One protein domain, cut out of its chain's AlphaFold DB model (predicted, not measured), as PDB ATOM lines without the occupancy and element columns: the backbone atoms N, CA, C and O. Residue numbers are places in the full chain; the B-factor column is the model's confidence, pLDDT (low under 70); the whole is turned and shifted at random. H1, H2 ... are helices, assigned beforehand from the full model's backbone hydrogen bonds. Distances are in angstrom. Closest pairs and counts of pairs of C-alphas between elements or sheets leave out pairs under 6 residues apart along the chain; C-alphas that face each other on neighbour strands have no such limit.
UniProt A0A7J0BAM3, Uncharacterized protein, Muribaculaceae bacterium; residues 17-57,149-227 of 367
ATOM      1  N   LYS A  17      -5.534   1.471  33.996       96.38
ATOM      2  CA  LYS A  17      -4.177   0.905  33.882       96.38
ATOM      3  C   LYS A  17      -3.652   0.875  32.447       96.38
ATOM      4  O   LYS A  17      -2.511   1.256  32.213       96.38
ATOM      5  N   ARG A  18      -4.479   0.437  31.489       96.00
ATOM      6  CA  ARG A  18      -4.088   0.358  30.073       96.00
ATOM      7  C   ARG A  18      -3.853   1.749  29.486       96.00
ATOM      8  O   ARG A  18      -2.808   1.974  28.890       96.00
ATOM      9  N   ALA A  19      -4.792   2.669  29.702       96.94
ATOM     10  CA  ALA A  19      -4.694   4.045  29.225       96.94
ATOM     11  C   ALA A  19      -3.481   4.770  29.831       96.94
ATOM     12  O   ALA A  19      -2.702   5.366  29.097       96.94
ATOM     13  N   ASN A  20      -3.246   4.632  31.141       97.94
ATOM     14  CA  ASN A  20      -2.066   5.190  31.806       97.94
ATOM     15  C   ASN A  20      -0.765   4.616  31.237       97.94
ATOM     16  O   ASN A  20       0.125   5.386  30.904       97.94
ATOM     17  N   LYS A  21      -0.672   3.291  31.044       97.38
ATOM     18  CA  LYS A  21       0.513   2.673  30.430       97.38
ATOM     19  C   LYS A  21       0.786   3.248  29.040       97.38
ATOM     20  O   LYS A  21       1.932   3.547  28.726       97.38
ATOM     21  N   ILE A  22      -0.256   3.424  28.222       98.31
ATOM     22  CA  ILE A  22      -0.108   4.019  26.889       98.31
ATOM     23  C   ILE A  22       0.370   5.469  27.003       98.31
ATOM     24  O   ILE A  22       1.350   5.843  26.362       98.31
ATOM     25  N   ARG A  23      -0.277   6.264  27.862       98.50
ATOM     26  CA  ARG A  23       0.081   7.662  28.119       98.50
ATOM     27  C   ARG A  23       1.539   7.805  28.543       98.50
ATOM     28  O   ARG A  23       2.241   8.652  28.005       98.50
ATOM     29  N   ASP A  24       1.999   6.980  29.478       98.06
ATOM     30  CA  ASP A  24       3.357   7.050  30.020       98.06
ATOM     31  C   ASP A  24       4.403   6.747  28.936       98.06
ATOM     32  O   ASP A  24       5.413   7.447  28.839       98.06
ATOM     33  N   THR A  25       4.139   5.766  28.062       98.00
ATOM     34  CA  THR A  25       4.994   5.473  26.902       98.00
ATOM     35  C   THR A  25       5.044   6.642  25.914       98.00
ATOM     36  O   THR A  25       6.136   7.042  25.508       98.00
ATOM     37  N   LEU A  26       3.899   7.233  25.560       98.50
ATOM     38  CA  LEU A  26       3.842   8.377  24.637       98.50
ATOM     39  C   LEU A  26       4.514   9.622  25.237       98.50
ATOM     40  O   LEU A  26       5.282  10.302  24.563       98.50
ATOM     41  N   MET A  27       4.309   9.888  26.528       98.19
ATOM     42  CA  MET A  27       4.961  10.994  27.236       98.19
ATOM     43  C   MET A  27       6.477  10.808  27.336       98.19
ATOM     44  O   MET A  27       7.219  11.787  27.249       98.19
ATOM     45  N   LYS A  28       6.960   9.569  27.498       97.12
ATOM     46  CA  LYS A  28       8.395   9.265  27.435       97.12
ATOM     47  C   LYS A  28       8.961   9.593  26.050       97.12
ATOM     48  O   LYS A  28       9.951  10.317  25.981       97.12
ATOM     49  N   ALA A  29       8.305   9.146  24.979       97.50
ATOM     50  CA  ALA A  29       8.700   9.471  23.607       97.50
ATOM     51  C   ALA A  29       8.672  10.989  23.343       97.50
ATOM     52  O   ALA A  29       9.586  11.532  22.725       97.50
ATOM     53  N   LYS A  30       7.680  11.706  23.894       97.62
ATOM     54  CA  LYS A  30       7.583  13.172  23.803       97.62
ATOM     55  C   LYS A  30       8.790  13.860  24.437       97.62
ATOM     56  O   LYS A  30       9.403  14.716  23.815       97.62
ATOM     57  N   LYS A  31       9.179  13.443  25.647       97.06
ATOM     58  CA  LYS A  31      10.370  13.964  26.348       97.06
ATOM     59  C   LYS A  31      11.676  13.669  25.610       97.06
ATOM     60  O   LYS A  31      12.636  14.415  25.761       97.06
ATOM     61  N   GLN A  32      11.715  12.580  24.849       96.44
ATOM     62  CA  GLN A  32      12.865  12.175  24.040       96.44
ATOM     63  C   GLN A  32      12.855  12.794  22.632       96.44
ATOM     64  O   GLN A  32      13.771  12.531  21.862       96.44
ATOM     65  N   ASN A  33      11.860  13.626  22.300       96.56
ATOM     66  CA  ASN A  33      11.657  14.218  20.973       96.56
ATOM     67  C   ASN A  33      11.521  13.183  19.838       96.56
ATOM     68  O   ASN A  33      11.890  13.459  18.700       96.56
ATOM     69  N   THR A  34      10.990  11.992  20.136       97.69
ATOM     70  CA  THR A  34      10.748  10.929  19.142       97.69
ATOM     71  C   THR A  34       9.265  10.712  18.837       97.69
ATOM     72  O   THR A  34       8.926   9.943  17.938       97.69
ATOM     73  N   LEU A  35       8.367  11.362  19.585       98.12
ATOM     74  CA  LEU A  35       6.924  11.270  19.369       98.12
ATOM     75  C   LEU A  35       6.542  11.915  18.028       98.12
ATOM     76  O   LEU A  35       6.938  13.041  17.741       98.12
ATOM     77  N   SER A  36       5.762  11.203  17.217       98.06
ATOM     78  CA  SER A  36       5.251  11.722  15.946       98.06
ATOM     79  C   SER A  36       3.959  12.525  16.133       98.06
ATOM     80  O   SER A  36       3.299  12.425  17.165       98.06
ATOM     81  N   ALA A  37       3.508  13.224  15.084       97.69
ATOM     82  CA  ALA A  37       2.191  13.870  15.076       97.69
ATOM     83  C   ALA A  37       1.032  12.873  15.308       97.69
ATOM     84  O   ALA A  37       0.058  13.194  15.986       97.69
ATOM     85  N   LYS A  38       1.148  11.631  14.803       97.19
ATOM     86  CA  LYS A  38       0.186  10.559  15.122       97.19
ATOM     87  C   LYS A  38       0.276  10.145  16.593       97.19
ATOM     88  O   LYS A  38      -0.743   9.831  17.202       97.19
ATOM     89  N   GLY A  39       1.482  10.145  17.161       98.00
ATOM     90  CA  GLY A  39       1.716   9.932  18.586       98.00
ATOM     91  C   GLY A  39       1.050  10.994  19.463       98.00
ATOM     92  O   GLY A  39       0.435  10.636  20.466       98.00
ATOM     93  N   ASP A  40       1.113  12.268  19.066       98.19
ATOM     94  CA  ASP A  40       0.391  13.357  19.736       98.19
ATOM     95  C   ASP A  40      -1.135  13.180  19.630       98.19
ATOM     96  O   ASP A  40      -1.806  13.225  20.658       98.19
ATOM     97  N   SER A  41      -1.681  12.851  18.447       97.38
ATOM     98  CA  SER A  41      -3.121  12.539  18.293       97.38
ATOM     99  C   SER A  41      -3.569  11.406  19.230       97.38
ATOM    100  O   SER A  41      -4.556  11.522  19.961       97.38
ATOM    101  N   MET A  42      -2.795  10.316  19.295       98.12
ATOM    102  CA  MET A  42      -3.074   9.211  20.218       98.12
ATOM    103  C   MET A  42      -3.018   9.654  21.688       98.12
ATOM    104  O   MET A  42      -3.830   9.205  22.497       98.12
ATOM    105  N   LEU A  43      -2.077  10.525  22.059       98.25
ATOM    106  CA  LEU A  43      -1.971  11.046  23.422       98.25
ATOM    107  C   LEU A  43      -3.216  11.861  23.807       98.25
ATOM    108  O   LEU A  43      -3.724  11.696  24.920       98.25
ATOM    109  N   ASP A  44      -3.744  12.668  22.887       97.25
ATOM    110  CA  ASP A  44      -4.984  13.424  23.088       97.25
ATOM    111  C   ASP A  44      -6.189  12.495  23.268       97.25
ATOM    112  O   ASP A  44      -6.969  12.670  24.210       97.25
ATOM    113  N   ILE A  45      -6.300  11.445  22.445       97.25
ATOM    114  CA  ILE A  45      -7.334  10.408  22.595       97.25
ATOM    115  C   ILE A  45      -7.228   9.745  23.974       97.25
ATOM    116  O   ILE A  45      -8.228   9.605  24.675       97.25
ATOM    117  N   VAL A  46      -6.022   9.369  24.406       97.88
ATOM    118  CA  VAL A  46      -5.798   8.740  25.717       97.88
ATOM    119  C   VAL A  46      -6.197   9.661  26.867       97.88
ATOM    120  O   VAL A  46      -6.869   9.212  27.800       97.88
ATOM    121  N   ASN A  47      -5.827  10.940  26.806       97.44
ATOM    122  CA  ASN A  47      -6.187  11.922  27.828       97.44
ATOM    123  C   ASN A  47      -7.703  12.139  27.887       97.44
ATOM    124  O   ASN A  47      -8.282  12.069  28.972       97.44
ATOM    125  N   ARG A  48      -8.355  12.282  26.727       95.38
ATOM    126  CA  ARG A  48      -9.815  12.370  26.628       95.38
ATOM    127  C   ARG A  48     -10.494  11.131  27.209       95.38
ATOM    128  O   ARG A  48     -11.459  11.263  27.954       95.38
ATOM    129  N   THR A  49      -9.987   9.928  26.933       95.38
ATOM    130  CA  THR A  49     -10.549   8.690  27.496       95.38
ATOM    131  C   THR A  49     -10.421   8.631  29.012       95.38
ATOM    132  O   THR A  49     -11.360   8.203  29.684       95.38
ATOM    133  N   LEU A  50      -9.284   9.056  29.568       96.44
ATOM    134  CA  LEU A  50      -9.069   9.111  31.017       96.44
ATOM    135  C   LEU A  50     -10.018  10.103  31.697       96.44
ATOM    136  O   LEU A  50     -10.556   9.787  32.757       96.44
ATOM    137  N   GLU A  51     -10.242  11.264  31.085       95.44
ATOM    138  CA  GLU A  51     -11.186  12.269  31.573       95.44
ATOM    139  C   GLU A  51     -12.631  11.765  31.492       95.44
ATOM    140  O   GLU A  51     -13.337  11.741  32.500       95.44
ATOM    141  N   LEU A  52     -13.049  11.269  30.324       92.75
ATOM    142  CA  LEU A  52     -14.401  10.755  30.108       92.75
ATOM    143  C   LEU A  52     -14.721   9.532  30.962       92.75
ATOM    144  O   LEU A  52     -15.883   9.339  31.299       92.75
ATOM    145  N   SER A  53     -13.733   8.701  31.295       94.06
ATOM    146  CA  SER A  53     -13.927   7.484  32.099       94.06
ATOM    147  C   SER A  53     -13.741   7.713  33.597       94.06
ATOM    148  O   SER A  53     -13.925   6.774  34.380       94.06
ATOM    149  N   LYS A  54     -13.369   8.931  34.013       94.06
ATOM    150  CA  LYS A  54     -13.200   9.285  35.423       94.06
ATOM    151  C   LYS A  54     -14.462   8.897  36.199       94.06
ATOM    152  O   LYS A  54     -15.578   9.177  35.770       94.06
ATOM    153  N   ASP A  55     -14.262   8.161  37.290       93.38
ATOM    154  CA  ASP A  55     -15.309   7.645  38.182       93.38
ATOM    155  C   ASP A  55     -16.339   6.685  37.536       93.38
ATOM    156  O   ASP A  55     -17.291   6.265  38.189       93.38
ATOM    157  N   LYS A  56     -16.116   6.248  36.284       94.12
ATOM    158  CA  LYS A  56     -17.002   5.340  35.526       94.12
ATOM    159  C   LYS A  56     -16.342   4.023  35.103       94.12
ATOM    160  O   LYS A  56     -16.923   3.257  34.336       94.12
ATOM    161  N   TRP A  57     -15.139   3.718  35.591       95.00
ATOM    162  CA  TRP A  57     -14.405   2.506  35.208       95.00
ATOM    163  C   TRP A  57     -15.238   1.230  35.403       95.00
ATOM    164  O   TRP A  57     -15.664   0.883  36.503       95.00
ATOM    165  N   ALA A 149       1.250 -21.104  26.957       97.12
ATOM    166  CA  ALA A 149       2.018 -19.860  27.037       97.12
ATOM    167  C   ALA A 149       3.162 -19.788  26.017       97.12
ATOM    168  O   ALA A 149       3.292 -18.777  25.331       97.12
ATOM    169  N   GLU A 150       3.945 -20.859  25.870       97.44
ATOM    170  CA  GLU A 150       5.064 -20.904  24.918       97.44
ATOM    171  C   GLU A 150       4.580 -20.798  23.465       97.44
ATOM    172  O   GLU A 150       5.086 -19.991  22.682       97.44
ATOM    173  N   ALA A 151       3.541 -21.558  23.109       97.25
ATOM    174  CA  ALA A 151       2.966 -21.515  21.770       97.25
ATOM    175  C   ALA A 151       2.337 -20.147  21.462       97.25
ATOM    176  O   ALA A 151       2.480 -19.633  20.351       97.25
ATOM    177  N   LEU A 152       1.683 -19.529  22.450       97.00
ATOM    178  CA  LEU A 152       1.110 -18.191  22.326       97.00
ATOM    179  C   LEU A 152       2.196 -17.117  22.165       97.00
ATOM    180  O   LEU A 152       2.043 -16.231  21.326       97.00
ATOM    181  N   ASP A 153       3.292 -17.200  22.921       97.44
ATOM    182  CA  ASP A 153       4.435 -16.290  22.788       97.44
ATOM    183  C   ASP A 153       5.094 -16.408  21.406       97.44
ATOM    184  O   ASP A 153       5.325 -15.399  20.737       97.44
ATOM    185  N   SER A 154       5.304 -17.634  20.919       97.75
ATOM    186  CA  SER A 154       5.801 -17.880  19.560       97.75
ATOM    187  C   SER A 154       4.861 -17.295  18.497       97.75
ATOM    188  O   SER A 154       5.294 -16.553  17.607       97.75
ATOM    189  N   PHE A 155       3.550 -17.525  18.641       97.81
ATOM    190  CA  PHE A 155       2.535 -16.956  17.754       97.81
ATOM    191  C   PHE A 155       2.571 -15.422  17.750       97.81
ATOM    192  O   PHE A 155       2.485 -14.803  16.688       97.81
ATOM    193  N   TYR A 156       2.738 -14.796  18.917       97.94
ATOM    194  CA  TYR A 156       2.848 -13.343  19.066       97.94
ATOM    195  C   TYR A 156       4.115 -12.784  18.431       97.94
ATOM    196  O   TYR A 156       4.051 -11.786  17.711       97.94
ATOM    197  N   LYS A 157       5.264 -13.425  18.656       97.81
ATOM    198  CA  LYS A 157       6.543 -13.018  18.065       97.81
ATOM    199  C   LYS A 157       6.508 -13.058  16.539       97.81
ATOM    200  O   LYS A 157       7.103 -12.179  15.920       97.81
ATOM    201  N   LYS A 158       5.796 -14.035  15.970       97.19
ATOM    202  CA  LYS A 158       5.586 -14.206  14.527       97.19
ATOM    203  C   LYS A 158       4.597 -13.195  13.937       97.19
ATOM    204  O   LYS A 158       4.848 -12.690  12.850       97.19
ATOM    205  N   ASN A 159       3.473 -12.935  14.612       97.62
ATOM    206  CA  ASN A 159       2.317 -12.288  13.977       97.62
ATOM    207  C   ASN A 159       2.054 -10.832  14.390       97.62
ATOM    208  O   ASN A 159       1.336 -10.155  13.661       97.62
ATOM    209  N   ILE A 160       2.573 -10.333  15.520       98.31
ATOM    210  CA  ILE A 160       2.285  -8.954  15.956       98.31
ATOM    211  C   ILE A 160       3.068  -7.949  15.094       98.31
ATOM    212  O   ILE A 160       4.302  -7.927  15.190       98.31
ATOM    213  N   PRO A 161       2.392  -7.080  14.313       97.75
ATOM    214  CA  PRO A 161       3.056  -5.988  13.610       97.75
ATOM    215  C   PRO A 161       3.552  -4.935  14.608       97.75
ATOM    216  O   PRO A 161       2.857  -4.584  15.566       97.75
ATOM    217  N   LEU A 162       4.759  -4.418  14.379       97.62
ATOM    218  CA  LEU A 162       5.381  -3.400  15.239       97.62
ATOM    219  C   LEU A 162       5.351  -2.005  14.610       97.62
ATOM    220  O   LEU A 162       5.489  -1.003  15.304       97.62
ATOM    221  N   GLU A 163       5.101  -1.930  13.311       97.31
ATOM    222  CA  GLU A 163       4.983  -0.713  12.520       97.31
ATOM    223  C   GLU A 163       3.956   0.272  13.110       97.31
ATOM    224  O   GLU A 163       4.290   1.456  13.207       97.31
ATOM    225  N   PRO A 164       2.770  -0.153  13.608       97.19
ATOM    226  CA  PRO A 164       1.848   0.756  14.291       97.19
ATOM    227  C   PRO A 164       2.462   1.439  15.515       97.19
ATOM    228  O   PRO A 164       2.166   2.601  15.772       97.19
ATOM    229  N   VAL A 165       3.345   0.755  16.251       97.94
ATOM    230  CA  VAL A 165       4.050   1.332  17.404       97.94
ATOM    231  C   VAL A 165       5.068   2.360  16.935       97.94
ATOM    232  O   VAL A 165       5.049   3.500  17.399       97.94
ATOM    233  N   TRP A 166       5.916   1.990  15.976       97.81
ATOM    234  CA  TRP A 166       6.978   2.858  15.461       97.81
ATOM    235  C   TRP A 166       6.441   4.125  14.803       97.81
ATOM    236  O   TRP A 166       7.035   5.191  14.962       97.81
ATOM    237  N   ARG A 167       5.264   4.053  14.171       97.31
ATOM    238  CA  ARG A 167       4.556   5.236  13.662       97.31
ATOM    239  C   ARG A 167       4.176   6.237  14.751       97.31
ATOM    240  O   ARG A 167       4.019   7.412  14.428       97.31
ATOM    241  N   LEU A 168       4.008   5.815  16.006       98.06
ATOM    242  CA  LEU A 168       3.674   6.707  17.123       98.06
ATOM    243  C   LEU A 168       4.918   7.252  17.824       98.06
ATOM    244  O   LEU A 168       4.999   8.452  18.067       98.06
ATOM    245  N   VAL A 169       5.866   6.376  18.170       97.50
ATOM    246  CA  VAL A 169       6.956   6.704  19.109       97.50
ATOM    247  C   VAL A 169       8.339   6.832  18.470       97.50
ATOM    248  O   VAL A 169       9.291   7.130  19.191       97.50
ATOM    249  N   GLY A 170       8.465   6.595  17.162       93.69
ATOM    250  CA  GLY A 170       9.748   6.511  16.463       93.69
ATOM    251  C   GLY A 170      10.387   5.119  16.548       93.69
ATOM    252  O   GLY A 170      10.040   4.311  17.411       93.69
ATOM    253  N   HIS A 171      11.320   4.832  15.637       90.94
ATOM    254  CA  HIS A 171      12.068   3.568  15.615       90.94
ATOM    255  C   HIS A 171      13.103   3.495  16.750       90.94
ATOM    256  O   HIS A 171      13.587   4.523  17.219       90.94
ATOM    257  N   ASP A 172      13.423   2.272  17.187       83.38
ATOM    258  CA  ASP A 172      14.475   1.948  18.168       83.38
ATOM    259  C   ASP A 172      14.378   2.660  19.532       83.38
ATOM    260  O   ASP A 172      15.345   2.739  20.289       83.38
ATOM    261  N   THR A 173      13.185   3.130  19.906       89.62
ATOM    262  CA  THR A 173      12.943   3.775  21.212       89.62
ATOM    263  C   THR A 173      12.691   2.781  22.353       89.62
ATOM    264  O   THR A 173      12.698   3.154  23.531       89.62
ATOM    265  N   MET A 174      12.487   1.503  22.021       94.75
ATOM    266  CA  MET A 174      12.356   0.384  22.957       94.75
ATOM    267  C   MET A 174      12.733  -0.943  22.286       94.75
ATOM    268  O   MET A 174      12.748  -1.050  21.060       94.75
ATOM    269  N   ASN A 175      13.003  -1.978  23.089       96.00
ATOM    270  CA  ASN A 175      13.227  -3.325  22.557       96.00
ATOM    271  C   ASN A 175      11.927  -3.912  21.964       96.00
ATOM    272  O   ASN A 175      10.816  -3.447  22.229       96.00
ATOM    273  N   ARG A 176      12.062  -4.966  21.150       95.69
ATOM    274  CA  ARG A 176      10.924  -5.564  20.435       95.69
ATOM    275  C   ARG A 176       9.884  -6.190  21.367       95.69
ATOM    276  O   ARG A 176       8.712  -6.228  21.001       95.69
ATOM    277  N   ASP A 177      10.277  -6.689  22.537       96.00
ATOM    278  CA  ASP A 177       9.348  -7.299  23.496       96.00
ATOM    279  C   ASP A 177       8.438  -6.231  24.116       96.00
ATOM    280  O   ASP A 177       7.212  -6.367  24.073       96.00
ATOM    281  N   ASP A 178       9.018  -5.115  24.560       96.56
ATOM    282  CA  ASP A 178       8.279  -3.939  25.026       96.56
ATOM    283  C   ASP A 178       7.364  -3.376  23.933       96.56
ATOM    284  O   ASP A 178       6.198  -3.068  24.195       96.56
ATOM    285  N   ALA A 179       7.846  -3.331  22.686       97.38
ATOM    286  CA  ALA A 179       7.052  -2.896  21.542       97.38
ATOM    287  C   ALA A 179       5.829  -3.795  21.304       97.38
ATOM    288  O   ALA A 179       4.729  -3.283  21.103       97.38
ATOM    289  N   ARG A 180       5.967  -5.127  21.401       97.56
ATOM    290  CA  ARG A 180       4.818  -6.052  21.290       97.56
ATOM    291  C   ARG A 180       3.820  -5.845  22.428       97.56
ATOM    292  O   ARG A 180       2.612  -5.816  22.188       97.56
ATOM    293  N   GLN A 181       4.294  -5.651  23.659       96.62
ATOM    294  CA  GLN A 181       3.419  -5.373  24.804       96.62
ATOM    295  C   GLN A 181       2.673  -4.041  24.652       96.62
ATOM    296  O   GLN A 181       1.498  -3.929  25.032       96.62
ATOM    297  N   PHE A 182       3.334  -3.030  24.088       97.88
ATOM    298  CA  PHE A 182       2.709  -1.759  23.757       97.88
ATOM    299  C   PHE A 182       1.701  -1.910  22.611       97.88
ATOM    300  O   PHE A 182       0.576  -1.446  22.765       97.88
ATOM    301  N   ALA A 183       2.018  -2.652  21.543       98.12
ATOM    302  CA  ALA A 183       1.099  -2.943  20.438       98.12
ATOM    303  C   ALA A 183      -0.197  -3.618  20.923       98.12
ATOM    304  O   ALA A 183      -1.295  -3.186  20.572       98.12
ATOM    305  N   ILE A 184      -0.087  -4.632  21.791       97.31
ATOM    306  CA  ILE A 184      -1.243  -5.306  22.408       97.31
ATOM    307  C   ILE A 184      -2.084  -4.320  23.226       97.31
ATOM    308  O   ILE A 184      -3.316  -4.342  23.153       97.31
ATOM    309  N   SER A 185      -1.422  -3.475  24.020       97.31
ATOM    310  CA  SER A 185      -2.094  -2.480  24.857       97.31
ATOM    311  C   SER A 185      -2.819  -1.445  23.997       97.31
ATOM    312  O   SER A 185      -3.984  -1.163  24.256       97.31
ATOM    313  N   LEU A 186      -2.159  -0.938  22.957       97.88
ATOM    314  CA  LEU A 186      -2.687   0.042  22.014       97.88
ATOM    315  C   LEU A 186      -3.917  -0.496  21.280       97.88
ATOM    316  O   LEU A 186      -4.986   0.103  21.353       97.88
ATOM    317  N   PHE A 187      -3.797  -1.664  20.651       97.75
ATOM    318  CA  PHE A 187      -4.904  -2.268  19.913       97.75
ATOM    319  C   PHE A 187      -6.103  -2.550  20.824       97.75
ATOM    320  O   PHE A 187      -7.232  -2.182  20.513       97.75
ATOM    321  N   GLY A 188      -5.860  -3.138  22.003       95.62
ATOM    322  CA  GLY A 188      -6.921  -3.398  22.973       95.62
ATOM    323  C   GLY A 188      -7.590  -2.128  23.504       95.62
ATOM    324  O   GLY A 188      -8.773  -2.165  23.823       95.62
ATOM    325  N   PHE A 189      -6.854  -1.019  23.620       96.81
ATOM    326  CA  PHE A 189      -7.405   0.283  23.996       96.81
ATOM    327  C   PHE A 189      -8.321   0.826  22.899       96.81
ATOM    328  O   PHE A 189      -9.475   1.129  23.186       96.81
ATOM    329  N   LEU A 190      -7.851   0.856  21.649       96.69
ATOM    330  CA  LEU A 190      -8.621   1.377  20.516       96.69
ATOM    331  C   LEU A 190      -9.913   0.587  20.273       96.69
ATOM    332  O   LEU A 190     -10.973   1.187  20.114       96.69
ATOM    333  N   CYS A 191      -9.866  -0.750  20.340       93.88
ATOM    334  CA  CYS A 191     -11.061  -1.591  20.198       93.88
ATOM    335  C   CYS A 191     -12.131  -1.344  21.281       93.88
ATOM    336  O   CYS A 191     -13.277  -1.756  21.105       93.88
ATOM    337  N   GLY A 192     -11.772  -0.733  22.415       92.81
ATOM    338  CA  GLY A 192     -12.685  -0.455  23.526       92.81
ATOM    339  C   GLY A 192     -13.357   0.920  23.482       92.81
ATOM    340  O   GLY A 192     -14.298   1.143  24.246       92.81
ATOM    341  N   LEU A 193     -12.903   1.837  22.619       94.12
ATOM    342  CA  LEU A 193     -13.305   3.251  22.654       94.12
ATOM    343  C   LEU A 193     -14.780   3.464  22.304       94.12
ATOM    344  O   LEU A 193     -15.499   4.071  23.097       94.12
ATOM    345  N   ASN A 194     -15.257   2.864  21.209       92.31
ATOM    346  CA  ASN A 194     -16.664   2.986  20.792       92.31
ATOM    347  C   ASN A 194     -17.620   2.400  21.844       92.31
ATOM    348  O   ASN A 194     -18.709   2.916  22.070       92.31
ATOM    349  N   ALA A 195     -17.195   1.356  22.567       90.06
ATOM    350  CA  ALA A 195     -17.974   0.797  23.674       90.06
ATOM    351  C   ALA A 195     -17.950   1.667  24.949       90.06
ATOM    352  O   ALA A 195     -18.744   1.430  25.858       90.06
ATOM    353  N   SER A 196     -17.039   2.643  25.018       87.31
ATOM    354  CA  SER A 196     -16.832   3.564  26.144       87.31
ATOM    355  C   SER A 196     -17.353   4.981  25.853       87.31
ATOM    356  O   SER A 196     -16.951   5.927  26.532       87.31
ATOM    357  N   GLY A 197     -18.219   5.143  24.843       85.25
ATOM    358  CA  GLY A 197     -18.844   6.423  24.491       85.25
ATOM    359  C   GLY A 197     -17.932   7.392  23.731       85.25
ATOM    360  O   GLY A 197     -18.169   8.599  23.745       85.25
ATOM    361  N   ILE A 198     -16.865   6.886  23.110       90.19
ATOM    362  CA  ILE A 198     -15.956   7.675  22.277       90.19
ATOM    363  C   ILE A 198     -16.077   7.156  20.854       90.19
ATOM    364  O   ILE A 198     -15.509   6.117  20.539       90.19
ATOM    365  N   ASP A 199     -16.818   7.882  20.023       89.94
ATOM    366  CA  ASP A 199     -17.072   7.491  18.640       89.94
ATOM    367  C   ASP A 199     -15.897   7.858  17.726       89.94
ATOM    368  O   ASP A 199     -15.387   8.982  17.755       89.94
ATOM    369  N   GLY A 200     -15.497   6.908  16.885       90.50
ATOM    370  CA  GLY A 200     -14.511   7.114  15.831       90.50
ATOM    371  C   GLY A 200     -14.132   5.814  15.125       90.50
ATOM    372  O   GLY A 200     -14.401   4.713  15.614       90.50
ATOM    373  N   ASP A 201     -13.477   5.942  13.972       92.56
ATOM    374  CA  ASP A 201     -12.841   4.817  13.279       92.56
ATOM    375  C   ASP A 201     -11.342   4.760  13.609       92.56
ATOM    376  O   ASP A 201     -10.458   4.973  12.777       92.56
ATOM    377  N   PHE A 202     -11.053   4.514  14.887       93.81
ATOM    378  CA  PHE A 202      -9.686   4.544  15.402       93.81
ATOM    379  C   PHE A 202      -8.809   3.428  14.828       93.81
ATOM    380  O   PHE A 202      -7.594   3.580  14.727       93.81
ATOM    381  N   LEU A 203      -9.383   2.286  14.442       93.81
ATOM    382  CA  LEU A 203      -8.574   1.246  13.812       93.81
ATOM    383  C   LEU A 203      -8.097   1.699  12.432       93.81
ATOM    384  O   LEU A 203      -6.905   1.573  12.171       93.81
ATOM    385  N   ALA A 204      -8.961   2.297  11.604       94.19
ATOM    386  CA  ALA A 204      -8.548   2.827  10.305       94.19
ATOM    387  C   ALA A 204      -7.556   4.002  10.413       94.19
ATOM    388  O   ALA A 204      -6.708   4.182   9.542       94.19
ATOM    389  N   GLU A 205      -7.620   4.797  11.488       95.50
ATOM    390  CA  GLU A 205      -6.685   5.913  11.710       95.50
ATOM    391  C   GLU A 205      -5.246   5.437  12.012       95.50
ATOM    392  O   GLU A 205      -4.253   6.007  11.524       95.50
ATOM    393  N   PHE A 206      -5.119   4.375  12.818       97.00
ATOM    394  CA  PHE A 206      -3.836   3.932  13.377       97.00
ATOM    395  C   PHE A 206      -3.251   2.675  12.708       97.00
ATOM    396  O   PHE A 206      -2.035   2.448  12.791       97.00
ATOM    397  N   TYR A 207      -4.071   1.893  12.005       97.94
ATOM    398  CA  TYR A 207      -3.702   0.615  11.399       97.94
ATOM    399  C   TYR A 207      -4.114   0.547   9.926       97.94
ATOM    400  O   TYR A 207      -5.155   1.052   9.519       97.94
ATOM    401  N   THR A 208      -3.308  -0.151   9.130       98.12
ATOM    402  CA  THR A 208      -3.795  -0.762   7.885       98.12
ATOM    403  C   THR A 208      -4.743  -1.922   8.211       98.12
ATOM    404  O   THR A 208      -4.727  -2.460   9.324       98.12
ATOM    405  N   ILE A 209      -5.560  -2.345   7.243       97.38
ATOM    406  CA  ILE A 209      -6.497  -3.464   7.429       97.38
ATOM    407  C   ILE A 209      -5.737  -4.752   7.775       97.38
ATOM    408  O   ILE A 209      -6.155  -5.510   8.650       97.38
ATOM    409  N   GLU A 210      -4.596  -4.990   7.135       98.00
ATOM    410  CA  GLU A 210      -3.746  -6.158   7.353       98.00
ATOM    411  C   GLU A 210      -3.174  -6.176   8.777       98.00
ATOM    412  O   GLU A 210      -3.243  -7.200   9.461       98.00
ATOM    413  N   GLU A 211      -2.660  -5.039   9.258       98.31
ATOM    414  CA  GLU A 211      -2.134  -4.924  10.622       98.31
ATOM    415  C   GLU A 211      -3.246  -5.074  11.670       98.31
ATOM    416  O   GLU A 211      -3.052  -5.753  12.681       98.31
ATOM    417  N   ALA A 212      -4.419  -4.474  11.435       97.88
ATOM    418  CA  ALA A 212      -5.572  -4.601  12.323       97.88
ATOM    419  C   ALA A 212      -6.061  -6.055  12.398       97.88
ATOM    420  O   ALA A 212      -6.314  -6.563  13.493       97.88
ATOM    421  N   ASN A 213      -6.123  -6.749  11.257       97.75
ATOM    422  CA  ASN A 213      -6.459  -8.169  11.203       97.75
ATOM    423  C   ASN A 213      -5.442  -9.004  11.977       97.75
ATOM    424  O   ASN A 213      -5.844  -9.801  12.818       97.75
ATOM    425  N   LYS A 214      -4.136  -8.783  11.788       98.12
ATOM    426  CA  LYS A 214      -3.103  -9.520  12.532       98.12
ATOM    427  C   LYS A 214      -3.176  -9.289  14.038       98.12
ATOM    428  O   LYS A 214      -3.111 -10.242  14.815       98.12
ATOM    429  N   MET A 215      -3.394  -8.047  14.461       98.19
ATOM    430  CA  MET A 215      -3.623  -7.751  15.872       98.19
ATOM    431  C   MET A 215      -4.878  -8.443  16.406       98.19
ATOM    432  O   MET A 215      -4.839  -9.023  17.496       98.19
ATOM    433  N   TRP A 216      -5.973  -8.439  15.643       98.19
ATOM    434  CA  TRP A 216      -7.181  -9.169  16.004       98.19
ATOM    435  C   TRP A 216      -6.917 -10.674  16.136       98.19
ATOM    436  O   TRP A 216      -7.311 -11.238  17.153       98.19
ATOM    437  N   GLU A 217      -6.205 -11.310  15.199       98.31
ATOM    438  CA  GLU A 217      -5.845 -12.736  15.271       98.31
ATOM    439  C   GLU A 217      -5.114 -13.059  16.582       98.31
ATOM    440  O   GLU A 217      -5.490 -13.993  17.296       98.31
ATOM    441  N   CYS A 218      -4.138 -12.228  16.964       97.94
ATOM    442  CA  CYS A 218      -3.414 -12.365  18.229       97.94
ATOM    443  C   CYS A 218      -4.320 -12.189  19.461       97.94
ATOM    444  O   CYS A 218      -4.128 -12.856  20.480       97.94
ATOM    445  N   ARG A 219      -5.329 -11.313  19.414       96.94
ATOM    446  CA  ARG A 219      -6.300 -11.192  20.518       96.94
ATOM    447  C   ARG A 219      -7.308 -12.336  20.533       96.94
ATOM    448  O   ARG A 219      -7.732 -12.756  21.609       96.94
ATOM    449  N   ASN A 220      -7.688 -12.828  19.361       98.38
ATOM    450  CA  ASN A 220      -8.646 -13.900  19.161       98.38
ATOM    451  C   ASN A 220      -8.130 -15.215  19.751       98.38
ATOM    452  O   ASN A 220      -8.813 -15.822  20.574       98.38
ATOM    453  N   ILE A 221      -6.895 -15.595  19.415       97.88
ATOM    454  CA  ILE A 221      -6.304 -16.850  19.886       97.88
ATOM    455  C   ILE A 221      -6.163 -16.904  21.414       97.88
ATOM    456  O   ILE A 221      -6.406 -17.945  22.015       97.88
ATOM    457  N   THR A 222      -5.864 -15.784  22.077       97.00
ATOM    458  CA  THR A 222      -5.823 -15.735  23.550       97.00
ATOM    459  C   THR A 222      -7.183 -16.008  24.170       97.00
ATOM    460  O   THR A 222      -7.275 -16.748  25.141       97.00
ATOM    461  N   GLN A 223      -8.250 -15.424  23.620       97.69
ATOM    462  CA  GLN A 223      -9.604 -15.660  24.125       97.69
ATOM    463  C   GLN A 223     -10.006 -17.126  23.942       97.69
ATOM    464  O   GLN A 223     -10.505 -17.724  24.888       97.69
ATOM    465  N   TYR A 224      -9.716 -17.698  22.771       98.25
ATOM    466  CA  TYR A 224      -9.913 -19.115  22.468       98.25
ATOM    467  C   TYR A 224      -9.193 -20.021  23.484       98.25
ATOM    468  O   TYR A 224      -9.836 -20.773  24.209       98.25
ATOM    469  N   LEU A 225      -7.873 -19.879  23.635       97.75
ATOM    470  CA  LEU A 225      -7.076 -20.740  24.519       97.75
ATOM    471  C   LEU A 225      -7.485 -20.636  25.997       97.75
ATOM    472  O   LEU A 225      -7.522 -21.639  26.702       97.75
ATOM    473  N   GLU A 226      -7.807 -19.431  26.473       97.31
ATOM    474  CA  GLU A 226      -8.102 -19.194  27.891       97.31
ATOM    475  C   GLU A 226      -9.556 -19.488  28.299       97.31
ATOM    476  O   GLU A 226      -9.855 -19.518  29.499       97.31
ATOM    477  N   ARG A 227     -10.493 -19.573  27.344       97.75
ATOM    478  CA  ARG A 227     -11.942 -19.538  27.638       97.75
ATOM    479  C   ARG A 227     -12.779 -20.547  26.860       97.75
ATOM    480  O   ARG A 227     -13.989 -20.578  27.064       97.75
TER     481      ARG A 227
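AT A GLANCE: This is residues 17 to 57 and 149 to 227 of the 367 residues of an uncharacterized protein of Muribaculaceae bacterium (UniProt A0A7J0BAM3). The longest helix, H7, and H3 run side by side in opposite directions on one side of a middle helix, H5, and a helical hairpin, H1 and H2, stands on the other side. H7 crosses H5 about perpendicular, as does the short H4, and the small H6 meets the last residues of H5. The printed part has 120 residues with seven named helices, H1 to H7 in order along the chain, and no named strand; the class is all helix, with mostly crossed packing, most touching helices standing at more than a shallow tilt. It is compact, with a radius of gyration of the C-alphas of 14.3 A, and rounded, spanning 36 by 34 by 25 A.

IN THESE COORDINATES: Find C-alpha 209 at (-6.497, -3.464, 7.429); from there H7 runs 26.4 A to C-alpha 227 at (-11.942, -19.538, 27.638). H3 is residues 149 to 159, 15.1 A long, and H5 is residues 176 to 190, 20.7 A. Look for H1 at C-alpha 17, (-4.177, 0.905, 33.882); it runs 21.0 A to residue 31, and H2, residues 37 to 52, is 22.6 A long. The short helices are H4, residues 163 to 169, and H6, residues 202 to 206.

HOW THE PARTS SIT: Start at H7, which touches H3 with residues 214 to 222 alone, opposite ways at a shallow tilt of 8 degrees; the closest C-alphas, of Asn 159 and Lys 214, are 6.3 A apart. H7 also touches H5, about perpendicular at 90 degrees, closest at the C-alphas of Phe 187 and Met 215, 6.9 A. H5 is the hub, touching four helices. It touches H4 at 90 degrees, about perpendicular, with C-alphas 165 and 183 closest at 6.0 A, and only just touches H6, with 3 pairs of C-alphas within 8 A, C-alphas 190 and 202 closest at 6.1 A. H1 touches H5 with residues 18 to 22 alone, at a steep tilt of 59 degrees, C-alphas 18 and 185 closest at 6.3 A. H1 and H2 form a hairpin at 37 degrees, only just steep, with C-alphas 19 and 46 closest at 6.0 A. H2 touches H4 through residues 37 to 42 alone, where C-alphas 39 and 168 are closest at 4.0 A. H1 and H7 are apart. Every O i to N i+4 pair is within hydrogen-bond range in H1, H2, H3, H5 and H6; H4 has 2 of 3 and H7 14 of 15.

THE WHOLE: The C-alphas farthest apart, of Asn 33 and Arg 227, are 41.7 A apart. Residues 58 to 148 are not printed, and C-alphas 57 and 149 are 28.9 A apart across this cut. Look between H5 and H6 for the long link, 11 residues. The mean pLDDT of the printed part is 96.3, and no printed residue is under 70.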